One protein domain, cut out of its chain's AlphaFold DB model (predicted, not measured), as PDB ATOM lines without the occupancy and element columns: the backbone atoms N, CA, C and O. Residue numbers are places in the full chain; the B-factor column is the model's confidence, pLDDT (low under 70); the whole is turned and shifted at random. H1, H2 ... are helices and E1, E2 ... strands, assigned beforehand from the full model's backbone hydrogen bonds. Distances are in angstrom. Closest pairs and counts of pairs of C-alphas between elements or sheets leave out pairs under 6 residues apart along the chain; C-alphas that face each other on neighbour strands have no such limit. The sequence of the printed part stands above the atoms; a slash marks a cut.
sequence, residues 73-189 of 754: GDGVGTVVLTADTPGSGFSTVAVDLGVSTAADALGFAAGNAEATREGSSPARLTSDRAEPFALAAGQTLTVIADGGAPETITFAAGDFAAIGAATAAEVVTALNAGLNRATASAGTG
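AT A GLANCE: This is residues 73 to 189 of the 754 residues of an uncharacterized protein of Rhodothermaceae bacterium (UniProt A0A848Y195). Two small sheets stand partly face to face with crossed strands, making a sandwich whose sheets are tilted like a wedge. One sheet is the four strands E3, E2, E5 and E6, the other the strongly twisted three strands E4, E1 and E7; H2 packs along E7 and reaches E6 with its last residues, short H1 fits between E1 and E5, and two long links loop round the end of the longest axis opposite Gly 89. The printed part has 117 residues, with two named helices and seven named strands in the order E1, E2, H1, E3, E4, E5, E6, H2, E7, and both sheets are antiparallel. The class is mixed, helices and strands, though under half of the residues are in named elements. The whole is compact, with a radius of gyration of the C-alphas of 13.2 A and spans of 41, 30 and 24 A.

HOW THE PARTS SIT: E1, residues 76 to 83, is the inner strand of the sheet E4 - E1 - E7, between E4, residues 124 to 126, and E7, residues 182 to 188. E1 and E7 are antiparallel at 155 degrees, with N 82 and O 183 2.8 A apart and N 77 and O 187 3.0 A apart, both within hydrogen-bond range. E4 and E1 are antiparallel at 151 degrees, with N 81 and O 125 within range at 2.8 A. The other sheet runs E3, residues 114 to 118, E2, residues 90 to 95, E5, residues 140 to 145, and E6, residues 151 to 154. In it these pairs are within hydrogen-bond range: N 93 and O 115 of the neighbours E2 and E3 at 2.9 A, N 94 and O 144 of the neighbours E2 and E5 at 2.8 A, and N 141 and O 153 of the hairpin E5 and E6 at 2.9 A. The pairing of E5 is staggered: residues 140 to 143 pair with E6, residues 143 to 145 with E2. The two sheets form a sandwich, two sheets face to face, with their best planes 34 degrees apart and their strands at 54 degrees. Between them, the closest C-alphas of E3 and E4 are Ala 115 and Leu 125, 5.5 A apart, while E6 is apart from E1, E4 and E7. H2, residues 168 to 176, is on the sheet E4 - E1 - E7 at a height of 7.4 A, over E7 and along the strands, at 4 degrees to E7 on the local plane. Its closest C-alpha pair with E7 is Val 172 and Ala 184, 5.2 A; residues 174 to 176 only graze the larger sheet. H1, residues 103 to 106, also only grazes that sheet, with the C-alphas of Ala 103 and Leu 141 6.2 A apart. Every O i to N i+4 pair in H2 is within hydrogen-bond range; H1 is too short for such a pair.

IN THESE COORDINATES: E1 begins at C-alpha 76 (-26.768, 6.801, 23.962) and is 20.2 A long. E2 measures 16.9 A, E3 13.7 A, E5 16.4 A and E6 10.0 A. H2 begins at C-alpha 168 (-18.720, 6.374, 19.819) and is 12.0 A long. E7, 18.3 A, ends at C-alpha 188 (-25.389, 4.389, 27.743).

THE WHOLE: The C-alphas of Gly 89 and Ala 162 are the two farthest apart, 41.1 A, while those of Gly 73 and Gly 189, the first and last printed, are 8.0 A apart. The printed part has no cut. The links E4 to E5 and E6 to H2 are long, 13 residues each. The mean pLDDT of the printed part is 90.8, and residues 86 to 89 are under 70.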
ATOM      1  N   GLY A  73     -29.174  12.399  21.567       82.00
ATOM      2  CA  GLY A  73     -29.320  10.966  21.268       82.00
ATOM      3  C   GLY A  73     -29.815  10.145  22.460       82.00
ATOM      4  O   GLY A  73     -29.415   8.994  22.620       82.00
ATOM      5  N   ASP A  74     -30.602  10.769  23.338       87.62
ATOM      6  CA  ASP A  74     -31.142  10.198  24.573       87.62
ATOM      7  C   ASP A  74     -30.049   9.658  25.513       87.62
ATOM      8  O   ASP A  74     -30.266   8.726  26.289       87.62
ATOM      9  N   GLY A  75     -28.839  10.227  25.400       84.06
ATOM     10  CA  GLY A  75     -27.639   9.865  26.157       84.06
ATOM     11  C   GLY A  75     -26.916   8.609  25.658       84.06
ATOM     12  O   GLY A  75     -25.921   8.203  26.267       84.06
ATOM     13  N   VAL A  76     -27.389   7.981  24.577       87.75
ATOM     14  CA  VAL A  76     -26.768   6.801  23.962       87.75
ATOM     15  C   VAL A  76     -25.773   7.238  22.889       87.75
ATOM     16  O   VAL A  76     -26.068   8.092  22.057       87.75
ATOM     17  N   GLY A  77     -24.577   6.645  22.886       89.56
ATOM     18  CA  GLY A  77     -23.585   6.901  21.837       89.56
ATOM     19  C   GLY A  77     -22.953   8.297  21.896       89.56
ATOM     20  O   GLY A  77     -22.415   8.769  20.897       89.56
ATOM     21  N   THR A  78     -23.002   8.965  23.049       92.00
ATOM     22  CA  THR A  78     -22.201  10.164  23.345       92.00
ATOM     23  C   THR A  78     -20.786   9.773  23.790       92.00
ATOM     24  O   THR A  78     -20.511   8.601  24.060       92.00
ATOM     25  N   VAL A  79     -19.865  10.738  23.871       93.50
ATOM     26  CA  VAL A  79     -18.510  10.513  24.403       93.50
ATOM     27  C   VAL A  79     -18.439  11.036  25.833       93.50
ATOM     28  O   VAL A  79     -18.669  12.219  26.069       93.50
ATOM     29  N   VAL A  80     -18.086  10.167  26.778       93.19
ATOM     30  CA  VAL A  80     -17.898  10.501  28.196       93.19
ATOM     31  C   VAL A  80     -16.417  10.408  28.538       93.19
ATOM     32  O   VAL A  80     -15.831   9.333  28.430       93.19
ATOM     33  N   LEU A  81     -15.817  11.512  28.974       93.94
ATOM     34  CA  LEU A  81     -14.462  11.580  29.516       93.94
ATOM     35  C   LEU A  81     -14.526  11.528  31.044       93.94
ATOM     36  O   LEU A  81     -15.262  12.295  31.653       93.94
ATOM     37  N   THR A  82     -13.757  10.643  31.667       93.06
ATOM     38  CA  THR A  82     -13.661  10.493  33.124       93.06
ATOM     39  C   THR A  82     -12.207  10.660  33.540       93.06
ATOM     40  O   THR A  82     -11.351  10.008  32.960       93.06
ATOM     41  N   ALA A  83     -11.899  11.513  34.513       91.69
ATOM     42  CA  ALA A  83     -10.540  11.590  35.056       91.69
ATOM     43  C   ALA A  83     -10.147  10.260  35.732       91.69
ATOM     44  O   ALA A  83     -10.972   9.625  36.386       91.69
ATOM     45  N   ASP A  84      -8.894   9.825  35.606       85.75
ATOM     46  CA  ASP A  84      -8.467   8.530  36.162       85.75
ATOM     47  C   ASP A  84      -8.123   8.605  37.655       85.75
ATOM     48  O   ASP A  84      -8.179   7.598  38.369       85.75
ATOM     49  N   THR A  85      -7.760   9.792  38.149       70.12
ATOM     50  CA  THR A  85      -7.394  10.006  39.548       70.12
ATOM     51  C   THR A  85      -8.517  10.676  40.334       70.12
ATOM     52  O   THR A  85      -8.852  11.828  40.069       70.12
ATOM     53  N   PRO A  86      -9.046  10.036  41.389       59.28
ATOM     54  CA  PRO A  86      -9.744  10.770  42.426       59.28
ATOM     55  C   PRO A  86      -8.694  11.551  43.225       59.28
ATOM     56  O   PRO A  86      -8.010  11.002  44.092       59.28
ATOM     57  N   GLY A  87      -8.478  12.815  42.866       53.81
ATOM     58  CA  GLY A  87      -7.623  13.705  43.644       53.81
ATOM     59  C   GLY A  87      -8.118  13.791  45.092       53.81
ATOM     60  O   GLY A  87      -9.317  13.768  45.349       53.81
ATOM     61  N   SER A  88      -7.212  13.898  46.067       54.62
ATOM     62  CA  SER A  88      -7.606  14.296  47.423       54.62
ATOM     63  C   SER A  88      -7.986  15.781  47.386       54.62
ATOM     64  O   SER A  88      -7.102  16.637  47.438       54.62
ATOM     65  N   GLY A  89      -9.270  16.083  47.207       69.50
ATOM     66  CA  GLY A  89      -9.797  17.447  47.121       69.50
ATOM     67  C   GLY A  89     -10.743  17.610  45.936       69.50
ATOM     68  O   GLY A  89     -11.943  17.409  46.082       69.50
ATOM     69  N   PHE A  90     -10.197  17.939  44.765       77.50
ATOM     70  CA  PHE A  90     -10.965  18.130  43.535       77.50
ATOM     71  C   PHE A  90     -10.417  17.260  42.408       77.50
ATOM     72  O   PHE A  90      -9.201  17.153  42.234       77.50
ATOM     73  N   SER A  91     -11.322  16.694  41.617       86.94
ATOM     74  CA  SER A  91     -11.030  16.144  40.301       86.94
ATOM     75  C   SER A  91     -11.560  17.090  39.225       86.94
ATOM     76  O   SER A  91     -12.607  17.715  39.399       86.94
ATOM     77  N   THR A  92     -10.833  17.222  38.120       89.69
ATOM     78  CA  THR A  92     -11.212  18.065  36.977       89.69
ATOM     79  C   THR A  92     -10.943  17.331  35.674       89.69
ATOM     80  O   THR A  92      -9.929  16.647  35.538       89.69
ATOM     81  N   VAL A  93     -11.822  17.497  34.692       93.00
ATOM     82  CA  VAL A  93     -11.570  17.091  33.309       93.00
ATOM     83  C   VAL A  93     -12.112  18.167  32.379       93.00
ATOM     84  O   VAL A  93     -13.252  18.605  32.516       93.00
ATOM     85  N   ALA A  94     -11.278  18.621  31.452       94.31
ATOM     86  CA  ALA A  94     -11.596  19.705  30.541       94.31
ATOM     87  C   ALA A  94     -11.143  19.397  29.114       94.31
ATOM     88  O   ALA A  94     -10.126  18.736  28.899       94.31
ATOM     89  N   VAL A  95     -11.878  19.920  28.140       96.25
ATOM     90  CA  VAL A  95     -11.516  19.966  26.725       96.25
ATOM     91  C   VAL A  95     -11.097  21.392  26.395       96.25
ATOM     92  O   VAL A  95     -11.881  22.331  26.532       96.25
ATOM     93  N   ASP A  96      -9.868  21.569  25.915       96.12
ATOM     94  CA  ASP A  96      -9.405  22.881  25.460       96.12
ATOM     95  C   ASP A  96      -9.997  23.186  24.076       96.12
ATOM     96  O   ASP A  96      -9.485  22.751  23.036       96.12
ATOM     97  N   LEU A  97     -11.104  23.931  24.067       95.75
ATOM     98  CA  LEU A  97     -11.818  24.329  22.851       95.75
ATOM     99  C   LEU A  97     -10.984  25.228  21.927       95.75
ATOM    100  O   LEU A  97     -11.260  25.291  20.732       95.75
ATOM    101  N   GLY A  98      -9.977  25.935  22.452       93.50
ATOM    102  CA  GLY A  98      -9.159  26.861  21.667       93.50
ATOM    103  C   GLY A  98      -8.180  26.159  20.726       93.50
ATOM    104  O   GLY A  98      -7.768  26.740  19.719       93.50
ATOM    105  N   VAL A  99      -7.816  24.913  21.039       96.00
ATOM    106  CA  VAL A  99      -6.838  24.114  20.278       96.00
ATOM    107  C   VAL A  99      -7.425  22.825  19.694       96.00
ATOM    108  O   VAL A  99      -6.846  22.253  18.769       96.00
ATOM    109  N   SER A 100      -8.573  22.367  20.199       97.44
ATOM    110  CA  SER A 100      -9.233  21.142  19.745       97.44
ATOM    111  C   SER A 100     -10.038  21.373  18.468       97.44
ATOM    112  O   SER A 100     -11.127  21.937  18.502       97.44
ATOM    113  N   THR A 101      -9.571  20.862  17.327       97.44
ATOM    114  CA  THR A 101     -10.321  20.965  16.062       97.44
ATOM    115  C   THR A 101     -11.462  19.946  15.938       97.44
ATOM    116  O   THR A 101     -12.263  20.043  15.012       97.44
ATOM    117  N   ALA A 102     -11.496  18.924  16.800       96.75
ATOM    118  CA  ALA A 102     -12.539  17.895  16.843       96.75
ATOM    119  C   ALA A 102     -13.660  18.194  17.856       96.75
ATOM    120  O   ALA A 102     -14.674  17.499  17.834       96.75
ATOM    121  N   ALA A 103     -13.494  19.190  18.738       96.44
ATOM    122  CA  ALA A 103     -14.415  19.457  19.848       96.44
ATOM    123  C   ALA A 103     -15.862  19.651  19.367       96.44
ATOM    124  O   ALA A 103     -16.745  18.898  19.775       96.44
ATOM    125  N   ASP A 104     -16.077  20.551  18.404       94.88
ATOM    126  CA  ASP A 104     -17.398  20.804  17.820       94.88
ATOM    127  C   ASP A 104     -18.014  19.544  17.200       94.88
ATOM    128  O   ASP A 104     -19.209  19.292  17.344       94.88
ATOM    129  N   ALA A 105     -17.208  18.739  16.495       94.50
ATOM    130  CA  ALA A 105     -17.673  17.520  15.836       94.50
ATOM    131  C   ALA A 105     -18.155  16.478  16.854       94.50
ATOM    132  O   ALA A 105     -19.194  15.859  16.628       94.50
ATOM    133  N   LEU A 106     -17.444  16.352  17.977       94.06
ATOM    134  CA  LEU A 106     -17.785  15.464  19.090       94.06
ATOM    135  C   LEU A 106     -18.889  16.019  19.997       94.06
ATOM    136  O   LEU A 106     -19.478  15.252  20.750       94.06
ATOM    137  N   GLY A 107     -19.204  17.315  19.902       92.38
ATOM    138  CA  GLY A 107     -20.244  17.969  20.695       92.38
ATOM    139  C   GLY A 107     -19.749  18.580  22.006       92.38
ATOM    140  O   GLY A 107     -20.535  18.665  22.944       92.38
ATOM    141  N   PHE A 108     -18.476  18.978  22.087       93.25
ATOM    142  CA  PHE A 108     -17.937  19.787  23.185       93.25
ATOM    143  C   PHE A 108     -17.937  21.270  22.791       93.25
ATOM    144  O   PHE A 108     -17.383  21.646  21.760       93.25
ATOM    145  N   ALA A 109     -18.546  22.104  23.622       90.44
ATOM    146  CA  ALA A 109     -18.727  23.539  23.463       90.44
ATOM    147  C   ALA A 109     -18.568  24.237  24.824       90.44
ATOM    148  O   ALA A 109     -18.371  23.594  25.850       90.44
ATOM    149  N   ALA A 110     -18.663  25.571  24.862       85.31
ATOM    150  CA  ALA A 110     -18.396  26.349  26.078       85.31
ATOM    151  C   ALA A 110     -19.245  25.933  27.301       85.31
ATOM    152  O   ALA A 110     -18.797  26.106  28.428       85.31
ATOM    153  N   GLY A 111     -20.447  25.381  27.085       78.62
ATOM    154  CA  GLY A 111     -21.332  24.909  28.156       78.62
ATOM    155  C   GLY A 111     -20.968  23.538  28.741       78.62
ATOM    156  O   GLY A 111     -21.374  23.244  29.857       78.62
ATOM    157  N   ASN A 112     -20.192  22.723  28.024       86.25
ATOM    158  CA  ASN A 112     -19.831  21.354  28.405       86.25
ATOM    159  C   ASN A 112     -18.356  21.045  28.069       86.25
ATOM    160  O   ASN A 112     -18.019  19.960  27.599       86.25
ATOM    161  N   ALA A 113     -17.464  22.013  28.289       90.81
ATOM    162  CA  ALA A 113     -16.026  21.859  28.055       90.81
ATOM    163  C   ALA A 113     -15.218  21.581  29.325       90.81
ATOM    164  O   ALA A 113     -14.044  21.250  29.219       90.81
ATOM    165  N   GLU A 114     -15.806  21.706  30.513       90.62
ATOM    166  CA  GLU A 114     -15.113  21.462  31.776       90.62
ATOM    167  C   GLU A 114     -16.074  20.905  32.822       90.62
ATOM    168  O   GLU A 114     -17.153  21.451  33.065       90.62
ATOM    169  N   ALA A 115     -15.642  19.841  33.488       88.44
ATOM    170  CA  ALA A 115     -16.296  19.286  34.654       88.44
ATOM    171  C   ALA A 115     -15.332  19.271  35.837       88.44
ATOM    172  O   ALA A 115     -14.156  18.929  35.710       88.44
ATOM    173  N   THR A 116     -15.879  19.590  37.004       85.62
ATOM    174  CA  THR A 116     -15.161  19.631  38.278       85.62
ATOM    175  C   THR A 116     -15.996  18.894  39.293       85.62
ATOM    176  O   THR A 116     -17.214  19.085  39.341       85.62
ATOM    177  N   ARG A 117     -15.341  18.063  40.095       82.75
ATOM    178  CA  ARG A 117     -15.989  17.232  41.094       82.75
ATOM    179  C   ARG A 117     -15.208  17.251  42.396       82.75
ATOM    180  O   ARG A 117     -13.992  17.107  42.388       82.75
ATOM    181  N   GLU A 118     -15.914  17.453  43.497       77.12
ATOM    182  CA  GLU A 118     -15.332  17.472  44.837       77.12
ATOM    183  C   GLU A 118     -15.304  16.064  45.449       77.12
ATOM    184  O   GLU A 118     -16.174  15.227  45.187       77.12
ATOM    185  N   GLY A 119     -14.297  15.801  46.277       71.75
ATOM    186  CA  GLY A 119     -14.123  14.542  46.987       71.75
ATOM    187  C   GLY A 119     -13.393  13.476  46.168       71.75
ATOM    188  O   GLY A 119     -12.589  13.768  45.287       71.75
ATOM    189  N   SER A 120     -13.646  12.208  46.497       71.44
ATOM    190  CA  SER A 120     -12.897  11.060  45.971       71.44
ATOM    191  C   SER A 120     -13.499  10.430  44.713       71.44
ATOM    192  O   SER A 120     -13.155   9.293  44.393       71.44
ATOM    193  N   SER A 121     -14.426  11.100  44.029       81.75
ATOM    194  CA  SER A 121     -15.012  10.590  42.787       81.75
ATOM    195  C   SER A 121     -14.455  11.359  41.588       81.75
ATOM    196  O   SER A 121     -14.343  12.584  41.650       81.75
ATOM    197  N   PRO A 122     -14.106  10.672  40.487       86.62
ATOM    198  CA  PRO A 122     -13.512  11.323  39.329       86.62
ATOM    199  C   PRO A 122     -14.506  12.261  38.640       86.62
ATOM    200  O   PRO A 122     -15.704  11.964  38.553       86.62
ATOM    201  N   ALA A 123     -14.004  13.383  38.125       87.88
ATOM    202  CA  ALA A 123     -14.790  14.278  37.289       87.88
ATOM    203  C   ALA A 123     -15.170  13.586  35.978       87.88
ATOM    204  O   ALA A 123     -14.365  12.861  35.387       87.88
ATOM    205  N   ARG A 124     -16.405  13.821  35.534       89.50
ATOM    206  CA  ARG A 124     -16.962  13.282  34.295       89.50
ATOM    207  C   ARG A 124     -17.452  14.416  33.420       89.50
ATOM    208  O   ARG A 124     -18.115  15.309  33.924       89.50
ATOM    209  N   LEU A 125     -17.129  14.354  32.137       90.31
ATOM    210  CA  LEU A 125     -17.551  15.314  31.129       90.31
ATOM    211  C   LEU A 125     -18.125  14.559  29.941       90.31
ATOM    212  O   LEU A 125     -17.424  13.773  29.304       90.31
ATOM    213  N   THR A 126     -19.391  14.802  29.634       89.69
ATOM    214  CA  THR A 126     -20.075  14.122  28.530       89.69
ATOM    215  C   THR A 126     -20.342  15.090  27.388       89.69
ATOM    216  O   THR A 126     -20.781  16.214  27.626       89.69
ATOM    217  N   SER A 127     -20.157  14.652  26.146       90.94
ATOM    218  CA  SER A 127     -20.478  15.459  24.971       90.94
ATOM    219  C   SER A 127     -21.989  15.618  24.737       90.94
ATOM    220  O   SER A 127     -22.798  14.833  25.237       90.94
ATOM    221  N   ASP A 128     -22.373  16.630  23.955       88.50
ATOM    222  CA  ASP A 128     -23.774  16.944  23.611       88.50
ATOM    223  C   ASP A 128     -24.129  16.529  22.173       88.50
ATOM    224  O   ASP A 128     -25.067  17.039  21.562       88.50
ATOM    225  N   ARG A 129     -23.365  15.594  21.598       90.94
ATOM    226  CA  ARG A 129     -23.699  14.926  20.336       90.94
ATOM    227  C   ARG A 129     -23.592  13.423  20.508       90.94
ATOM    228  O   ARG A 129     -22.642  12.934  21.115       90.94
ATOM    229  N   ALA A 130     -24.552  12.719  19.925       91.62
ATOM    230  CA  ALA A 130     -24.501  11.279  19.765       91.62
ATOM    231  C   ALA A 130     -23.887  10.905  18.411       91.62
ATOM    232  O   ALA A 130     -23.875  11.707  17.472       91.62
ATOM    233  N   GLU A 131     -23.380   9.681  18.327       91.38
ATOM    234  CA  GLU A 131     -22.904   9.084  17.086       91.38
ATOM    235  C   GLU A 131     -23.980   9.104  15.973       91.38
ATOM    236  O   GLU A 131     -25.179   9.062  16.259       91.38
ATOM    237  N   PRO A 132     -23.585   9.125  14.687       94.88
ATOM    238  CA  PRO A 132     -22.214   9.131  14.184       94.88
ATOM    239  C   PRO A 132     -21.556  10.521  14.208       94.88
ATOM    240  O   PRO A 132     -22.180  11.541  13.917       94.88
ATOM    241  N   PHE A 133     -20.251  10.549  14.471       95.88
ATOM    242  CA  PHE A 133     -19.435  11.760  14.470       95.88
ATOM    243  C   PHE A 133     -18.787  11.987  13.101       95.88
ATOM    244  O   PHE A 133     -18.079  11.130  12.570       95.88
ATOM    245  N   ALA A 134     -18.995  13.174  12.533       95.75
ATOM    246  CA  ALA A 134     -18.396  13.572  11.262       95.75
ATOM    247  C   ALA A 134     -16.967  14.104  11.459       95.75
ATOM    248  O   ALA A 134     -16.737  15.315  11.437       95.75
ATOM    249  N   LEU A 135     -16.010  13.198  11.674       96.81
ATOM    250  CA  LEU A 135     -14.600  13.539  11.864       96.81
ATOM    251  C   LEU A 135     -13.821  13.545  10.538       96.81
ATOM    252  O   LEU A 135     -14.191  12.912   9.545       96.81
ATOM    253  N   ALA A 136     -12.693  14.250  10.529       96.81
ATOM    254  CA  ALA A 136     -11.724  14.263   9.438       96.81
ATOM    255  C   ALA A 136     -10.337  13.839   9.934       96.81
ATOM    256  O   ALA A 136      -9.940  14.125  11.064       96.81
ATOM    257  N   ALA A 137      -9.573  13.180   9.063       96.19
ATOM    258  CA  ALA A 137      -8.234  12.712   9.402       96.19
ATOM    259  C   ALA A 137      -7.313  13.885   9.766       96.19
ATOM    260  O   ALA A 137      -7.221  14.864   9.023       96.19
ATOM    261  N   GLY A 138      -6.612  13.762  10.891       95.25
ATOM    262  CA  GLY A 138      -5.736  14.802  11.426       95.25
ATOM    263  C   GLY A 138      -6.431  15.809  12.342       95.25
ATOM    264  O   GLY A 138      -5.743  16.677  12.874       95.25
ATOM    265  N   GLN A 139      -7.750  15.709  12.561       97.81
ATOM    266  CA  GLN A 139      -8.399  16.483  13.620       97.81
ATOM    267  C   GLN A 139      -7.880  16.064  14.997       97.81
ATOM    268  O   GLN A 139      -7.557  14.895  15.221       97.81
ATOM    269  N   THR A 140      -7.837  17.019  15.924       97.75
ATOM    270  CA  THR A 140      -7.321  16.813  17.275       97.75
ATOM    271  C   THR A 140      -8.343  17.127  18.362       97.75
ATOM    272  O   THR A 140      -9.151  18.047  18.223       97.75
ATOM    273  N   LEU A 141      -8.278  16.387  19.470       98.06
ATOM    274  CA  LEU A 141      -8.940  16.716  20.735       98.06
ATOM    275  C   LEU A 141      -7.875  16.830  21.826       98.06
ATOM    276  O   LEU A 141      -7.076  15.910  22.001       98.06
ATOM    277  N   THR A 142      -7.861  17.946  22.544       97.56
ATOM    278  CA  THR A 142      -6.939  18.194  23.652       97.56
ATOM    279  C   THR A 142      -7.699  18.155  24.969       97.56
ATOM    280  O   THR A 142      -8.592  18.971  25.195       97.56
ATOM    281  N   VAL A 143      -7.330  17.212  25.837       96.69
ATOM    282  CA  VAL A 143      -7.952  16.971  27.144       96.69
ATOM    283  C   VAL A 143      -6.969  17.327  28.258       96.69
ATOM    284  O   VAL A 143      -5.778  17.033  28.173       96.69
ATOM    285  N   ILE A 144      -7.461  17.967  29.312       94.81
ATOM    286  CA  ILE A 144      -6.704  18.331  30.511       94.81
ATOM    287  C   ILE A 144      -7.409  17.683  31.699       94.81
ATOM    288  O   ILE A 144      -8.583  17.953  31.927       94.81
ATOM    289  N   ALA A 145      -6.706  16.840  32.456       92.69
ATOM    290  CA  ALA A 145      -7.262  16.172  33.633       92.69
ATOM    291  C   ALA A 145      -6.428  16.452  34.892       92.69
ATOM    292  O   ALA A 145      -5.197  16.309  34.889       92.69
ATOM    293  N   ASP A 146      -7.108  16.846  35.970       88.12
ATOM    294  CA  ASP A 146      -6.559  17.118  37.304       88.12
ATOM    295  C   ASP A 146      -5.349  18.070  37.290       88.12
ATOM    296  O   ASP A 146      -4.295  17.776  37.863       88.12
ATOM    297  N   GLY A 147      -5.459  19.180  36.548       82.94
ATOM    298  CA  GLY A 147      -4.384  20.174  36.393       82.94
ATOM    299  C   GLY A 147      -3.100  19.639  35.738       82.94
ATOM    300  O   GLY A 147      -2.042  20.264  35.840       82.94
ATOM    301  N   GLY A 148      -3.167  18.464  35.104       87.44
ATOM    302  CA  GLY A 148      -2.059  17.843  34.388       87.44
ATOM    303  C   GLY A 148      -1.662  18.580  33.108       87.44
ATOM    304  O   GLY A 148      -2.297  19.543  32.684       87.44
ATOM    305  N   ALA A 149      -0.594  18.103  32.464       91.06
ATOM    306  CA  ALA A 149      -0.230  18.589  31.136       91.06
ATOM    307  C   ALA A 149      -1.333  18.230  30.112       91.06
ATOM    308  O   ALA A 149      -1.854  17.116  30.194       91.06
ATOM    309  N   PRO A 150      -1.663  19.114  29.149       95.06
ATOM    310  CA  PRO A 150      -2.654  18.812  28.118       95.06
ATOM    311  C   PRO A 150      -2.269  17.596  27.264       95.06
ATOM    312  O   PRO A 150      -1.162  17.533  26.721       95.06
ATOM    313  N   GLU A 151      -3.194  16.654  27.101       96.44
ATOM    314  CA  GLU A 151      -3.051  15.448  26.284       96.44
ATOM    315  C   GLU A 151      -3.781  15.658  24.955       96.44
ATOM    316  O   GLU A 151      -4.993  15.837  24.928       96.44
ATOM    317  N   THR A 152      -3.045  15.690  23.840       96.94
ATOM    318  CA  THR A 152      -3.624  15.927  22.507       96.94
ATOM    319  C   THR A 152      -3.676  14.636  21.707       96.94
ATOM    320  O   THR A 152      -2.640  14.064  21.366       96.94
ATOM    321  N   ILE A 153      -4.886  14.213  21.363       97.62
ATOM    322  CA  ILE A 153      -5.167  13.021  20.574       97.62
ATOM    323  C   ILE A 153      -5.415  13.465  19.139       97.62
ATOM    324  O   ILE A 153      -6.181  14.394  18.906       97.62
ATOM    325  N   THR A 154      -4.757  12.814  18.180       97.19
ATOM    326  CA  THR A 154      -4.964  13.047  16.743       97.19
ATOM    327  C   THR A 154      -5.712  11.865  16.149       97.19
ATOM    328  O   THR A 154      -5.211  10.747  16.202       97.19
ATOM    329  N   PHE A 155      -6.874  12.110  15.553       97.50
ATOM    330  CA  PHE A 155      -7.689  11.071  14.929       97.50
ATOM    331  C   PHE A 155      -7.141  10.720  13.542       97.50
ATOM    332  O   PHE A 155      -7.182  11.544  12.618       97.50
ATOM    333  N   ALA A 156      -6.610   9.508  13.367       95.88
ATOM    334  CA  ALA A 156      -6.140   9.031  12.073       95.88
ATOM    335  C   ALA A 156      -7.265   8.300  11.329       95.88
ATOM    336  O   ALA A 156      -8.081   7.606  11.923       95.88
ATOM    337  N   ALA A 157      -7.287   8.385   9.993       94.81
ATOM    338  CA  ALA A 157      -8.295   7.683   9.188       94.81
ATOM    339  C   ALA A 157      -8.315   6.161   9.429       94.81
ATOM    340  O   ALA A 157      -9.353   5.540   9.248       94.81
ATOM    341  N   GLY A 158      -7.172   5.571   9.805       93.81
ATOM    342  CA  GLY A 158      -7.040   4.136  10.065       93.81
ATOM    343  C   GLY A 158      -7.640   3.666  11.392       93.81
ATOM    344  O   GLY A 158      -7.796   2.461  11.560       93.81
ATOM    345  N   ASP A 159      -7.993   4.586  12.295       92.94
ATOM    346  CA  ASP A 159      -8.601   4.257  13.592       92.94
ATOM    347  C   ASP A 159     -10.114   3.975  13.468       92.94
ATOM    348  O   ASP A 159     -10.735   3.497  14.413       92.94
ATOM    349  N   PHE A 160     -10.705   4.249  12.298       97.06
ATOM    350  CA  PHE A 160     -12.147   4.205  12.049       97.06
ATOM    351  C   PHE A 160     -12.469   3.391  10.794       97.06
ATOM    352  O   PHE A 160     -11.763   3.476   9.788       97.06
ATOM    353  N   ALA A 161     -13.595   2.674  10.796       95.81
ATOM    354  CA  ALA A 161     -14.133   2.056   9.587       95.81
ATOM    355  C   ALA A 161     -14.542   3.120   8.549       95.81
ATOM    356  O   ALA A 161     -14.303   2.953   7.351       95.81
ATOM    357  N   ALA A 162     -15.125   4.229   9.017       95.81
ATOM    358  CA  ALA A 162     -15.438   5.410   8.219       95.81
ATOM    359  C   ALA A 162     -15.357   6.679   9.085       95.81
ATOM    360  O   ALA A 162     -16.312   7.026   9.767       95.81
ATOM    361  N   ILE A 163     -14.235   7.409   9.034       95.94
ATOM    362  CA  ILE A 163     -13.989   8.566   9.924       95.94
ATOM    363  C   ILE A 163     -15.056   9.677   9.835       95.94
ATOM    364  O   ILE A 163     -15.359  10.319  10.833       95.94
ATOM    365  N   GLY A 164     -15.687   9.864   8.670       95.12
ATOM    366  CA  GLY A 164     -16.792  10.818   8.496       95.12
ATOM    367  C   GLY A 164     -18.139  10.362   9.078       95.12
ATOM    368  O   GLY A 164     -19.112  11.104   8.985       95.12
ATOM    369  N   ALA A 165     -18.205   9.151   9.627       95.88
ATOM    370  CA  ALA A 165     -19.351   8.580  10.323       95.88
ATOM    371  C   ALA A 165     -18.867   7.723  11.508       95.88
ATOM    372  O   ALA A 165     -19.299   6.585  11.684       95.88
ATOM    373  N   ALA A 166     -17.914   8.258  12.274       96.44
ATOM    374  CA  ALA A 166     -17.271   7.553  13.371       96.44
ATOM    375  C   ALA A 166     -18.280   7.207  14.472       96.44
ATOM    376  O   ALA A 166     -19.061   8.055  14.903       96.44
ATOM    377  N   THR A 167     -18.246   5.969  14.949       96.69
ATOM    378  CA  THR A 167     -19.049   5.527  16.097       96.69
ATOM    379  C   THR A 167     -18.414   5.977  17.413       96.69
ATOM    380  O   THR A 167     -17.200   6.187  17.495       96.69
ATOM    381  N   ALA A 168     -19.207   6.081  18.476       95.00
ATOM    382  CA  ALA A 168     -18.720   6.374  19.819       95.00
ATOM    383  C   ALA A 168     -17.695   5.337  20.281       95.00
ATOM    384  O   ALA A 168     -16.683   5.700  20.869       95.00
ATOM    385  N   ALA A 169     -17.903   4.058  19.956       95.69
ATOM    386  CA  ALA A 169     -16.964   2.990  20.291       95.69
ATOM    387  C   ALA A 169     -15.587   3.173  19.623       95.69
ATOM    388  O   ALA A 169     -14.552   2.965  20.267       95.69
ATOM    389  N   GLU A 170     -15.554   3.588  18.354       96.81
ATOM    390  CA  GLU A 170     -14.303   3.882  17.645       96.81
ATOM    391  C   GLU A 170     -13.617   5.125  18.222       96.81
ATOM    392  O   GLU A 170     -12.421   5.082  18.517       96.81
ATOM    393  N   VAL A 171     -14.371   6.206  18.464       97.06
ATOM    394  CA  VAL A 171     -13.830   7.437  19.068       97.06
ATOM    395  C   VAL A 171     -13.248   7.155  20.451       97.06
ATOM    396  O   VAL A 171     -12.128   7.568  20.742       97.06
ATOM    397  N   VAL A 172     -13.963   6.407  21.290       97.38
ATOM    398  CA  VAL A 172     -13.512   5.990  22.624       97.38
ATOM    399  C   VAL A 172     -12.227   5.171  22.546       97.38
ATOM    400  O   VAL A 172     -11.308   5.397  23.330       97.38
ATOM    401  N   THR A 173     -12.134   4.248  21.587       97.38
ATOM    402  CA  THR A 173     -10.922   3.444  21.371       97.38
ATOM    403  C   THR A 173      -9.737   4.336  20.993       97.38
ATOM    404  O   THR A 173      -8.661   4.190  21.571       97.38
ATOM    405  N   ALA A 174      -9.936   5.290  20.079       96.44
ATOM    406  CA  ALA A 174      -8.900   6.233  19.664       96.44
ATOM    407  C   ALA A 174      -8.457   7.163  20.810       96.44
ATOM    408  O   ALA A 174      -7.265   7.414  20.979       96.44
ATOM    409  N   LEU A 175      -9.398   7.635  21.633       97.12
ATOM    410  CA  LEU A 175      -9.106   8.462  22.805       97.12
ATOM    411  C   LEU A 175      -8.308   7.690  23.860       97.12
ATOM    412  O   LEU A 175      -7.246   8.145  24.276       97.12
ATOM    413  N   ASN A 176      -8.761   6.492  24.232       97.06
ATOM    414  CA  ASN A 176      -8.090   5.654  25.233       97.06
ATOM    415  C   ASN A 176      -6.709   5.150  24.790       97.06
ATOM    416  O   ASN A 176      -5.921   4.719  25.626       97.06
ATOM    417  N   ALA A 177      -6.392   5.196  23.494       94.81
ATOM    418  CA  ALA A 177      -5.046   4.909  23.005       94.81
ATOM    419  C   ALA A 177      -4.044   6.049  23.286       94.81
ATOM    420  O   ALA A 177      -2.838   5.802  23.281       94.81
ATOM    421  N   GLY A 178      -4.526   7.283  23.491       91.56
ATOM    422  CA  GLY A 178      -3.695   8.479  23.673       91.56
ATOM    423  C   GLY A 178      -3.803   9.157  25.041       91.56
ATOM    424  O   GLY A 178      -2.858   9.842  25.439       91.56
ATOM    425  N   LEU A 179      -4.918   8.978  25.755       94.81
ATOM    426  CA  LEU A 179      -5.119   9.517  27.099       94.81
ATOM    427  C   LEU A 179      -4.378   8.679  28.152       94.81
ATOM    428  O   LEU A 179      -4.394   7.450  28.098       94.81
ATOM    429  N   ASN A 180      -3.749   9.340  29.126       93.00
ATOM    430  CA  ASN A 180      -3.086   8.683  30.264       93.00
ATOM    431  C   ASN A 180      -3.621   9.145  31.623       93.00
ATOM    432  O   ASN A 180      -3.236   8.578  32.647       93.00
ATOM    433  N   ARG A 181      -4.417  10.221  31.650       91.00
ATOM    434  CA  ARG A 181      -4.989  10.798  32.880       91.00
ATOM    435  C   ARG A 181      -6.512  10.848  32.870       91.00
ATOM    436  O   ARG A 181      -7.113  11.320  33.835       91.00
ATOM    437  N   ALA A 182      -7.120  10.412  31.779       93.62
ATOM    438  CA  ALA A 182      -8.551  10.282  31.647       93.62
ATOM    439  C   ALA A 182      -8.877   9.043  30.815       93.62
ATOM    440  O   ALA A 182      -8.126   8.643  29.928       93.62
ATOM    441  N   THR A 183     -10.053   8.495  31.048       95.25
ATOM    442  CA  THR A 183     -10.628   7.396  30.294       95.25
ATOM    443  C   THR A 183     -11.878   7.873  29.572       95.25
ATOM    444  O   THR A 183     -12.744   8.545  30.129       95.25
ATOM    445  N   ALA A 184     -11.974   7.529  28.294       96.19
ATOM    446  CA  ALA A 184     -13.159   7.719  27.483       96.19
ATOM    447  C   ALA A 184     -14.072   6.486  27.567       96.19
ATOM    448  O   ALA A 184     -13.610   5.343  27.627       96.19
ATOM    449  N   SER A 185     -15.380   6.709  27.509       94.94
ATOM    450  CA  SER A 185     -16.407   5.671  27.387       94.94
ATOM    451  C   SER A 185     -17.579   6.169  26.539       94.94
ATOM    452  O   SER A 185     -17.729   7.374  26.330       94.94
ATOM    453  N   ALA A 186     -18.377   5.243  26.002       92.81
ATOM    454  CA  ALA A 186     -19.572   5.583  25.239       92.81
ATOM    455  C   ALA A 186     -20.771   5.734  26.184       92.81
ATOM    456  O   ALA A 186     -20.971   4.893  27.064       92.81
ATOM    457  N   GLY A 187     -21.569   6.784  25.989       88.31
ATOM    458  CA  GLY A 187     -22.786   7.025  26.758       88.31
ATOM    459  C   GLY A 187     -23.801   5.896  26.590       88.31
ATOM    460  O   GLY A 187     -23.992   5.366  25.493       88.31
ATOM    461  N   THR A 188     -24.443   5.514  27.694       85.81
ATOM    462  CA  THR A 188     -25.389   4.389  27.743       85.81
ATOM    463  C   THR A 188     -26.854   4.817  27.813       85.81
ATOM    464  O   THR A 188     -27.705   3.945  27.710       85.81
ATOM    465  N   GLY A 189     -27.163   6.110  27.962       84.56
ATOM    466  CA  GLY A 189     -28.528   6.659  28.006       84.56
ATOM    467  C   GLY A 189     -29.131   6.894  29.398       84.56
ATOM    468  O   GLY A 189     -30.056   7.687  29.530       84.56
TER     469      GLY A 189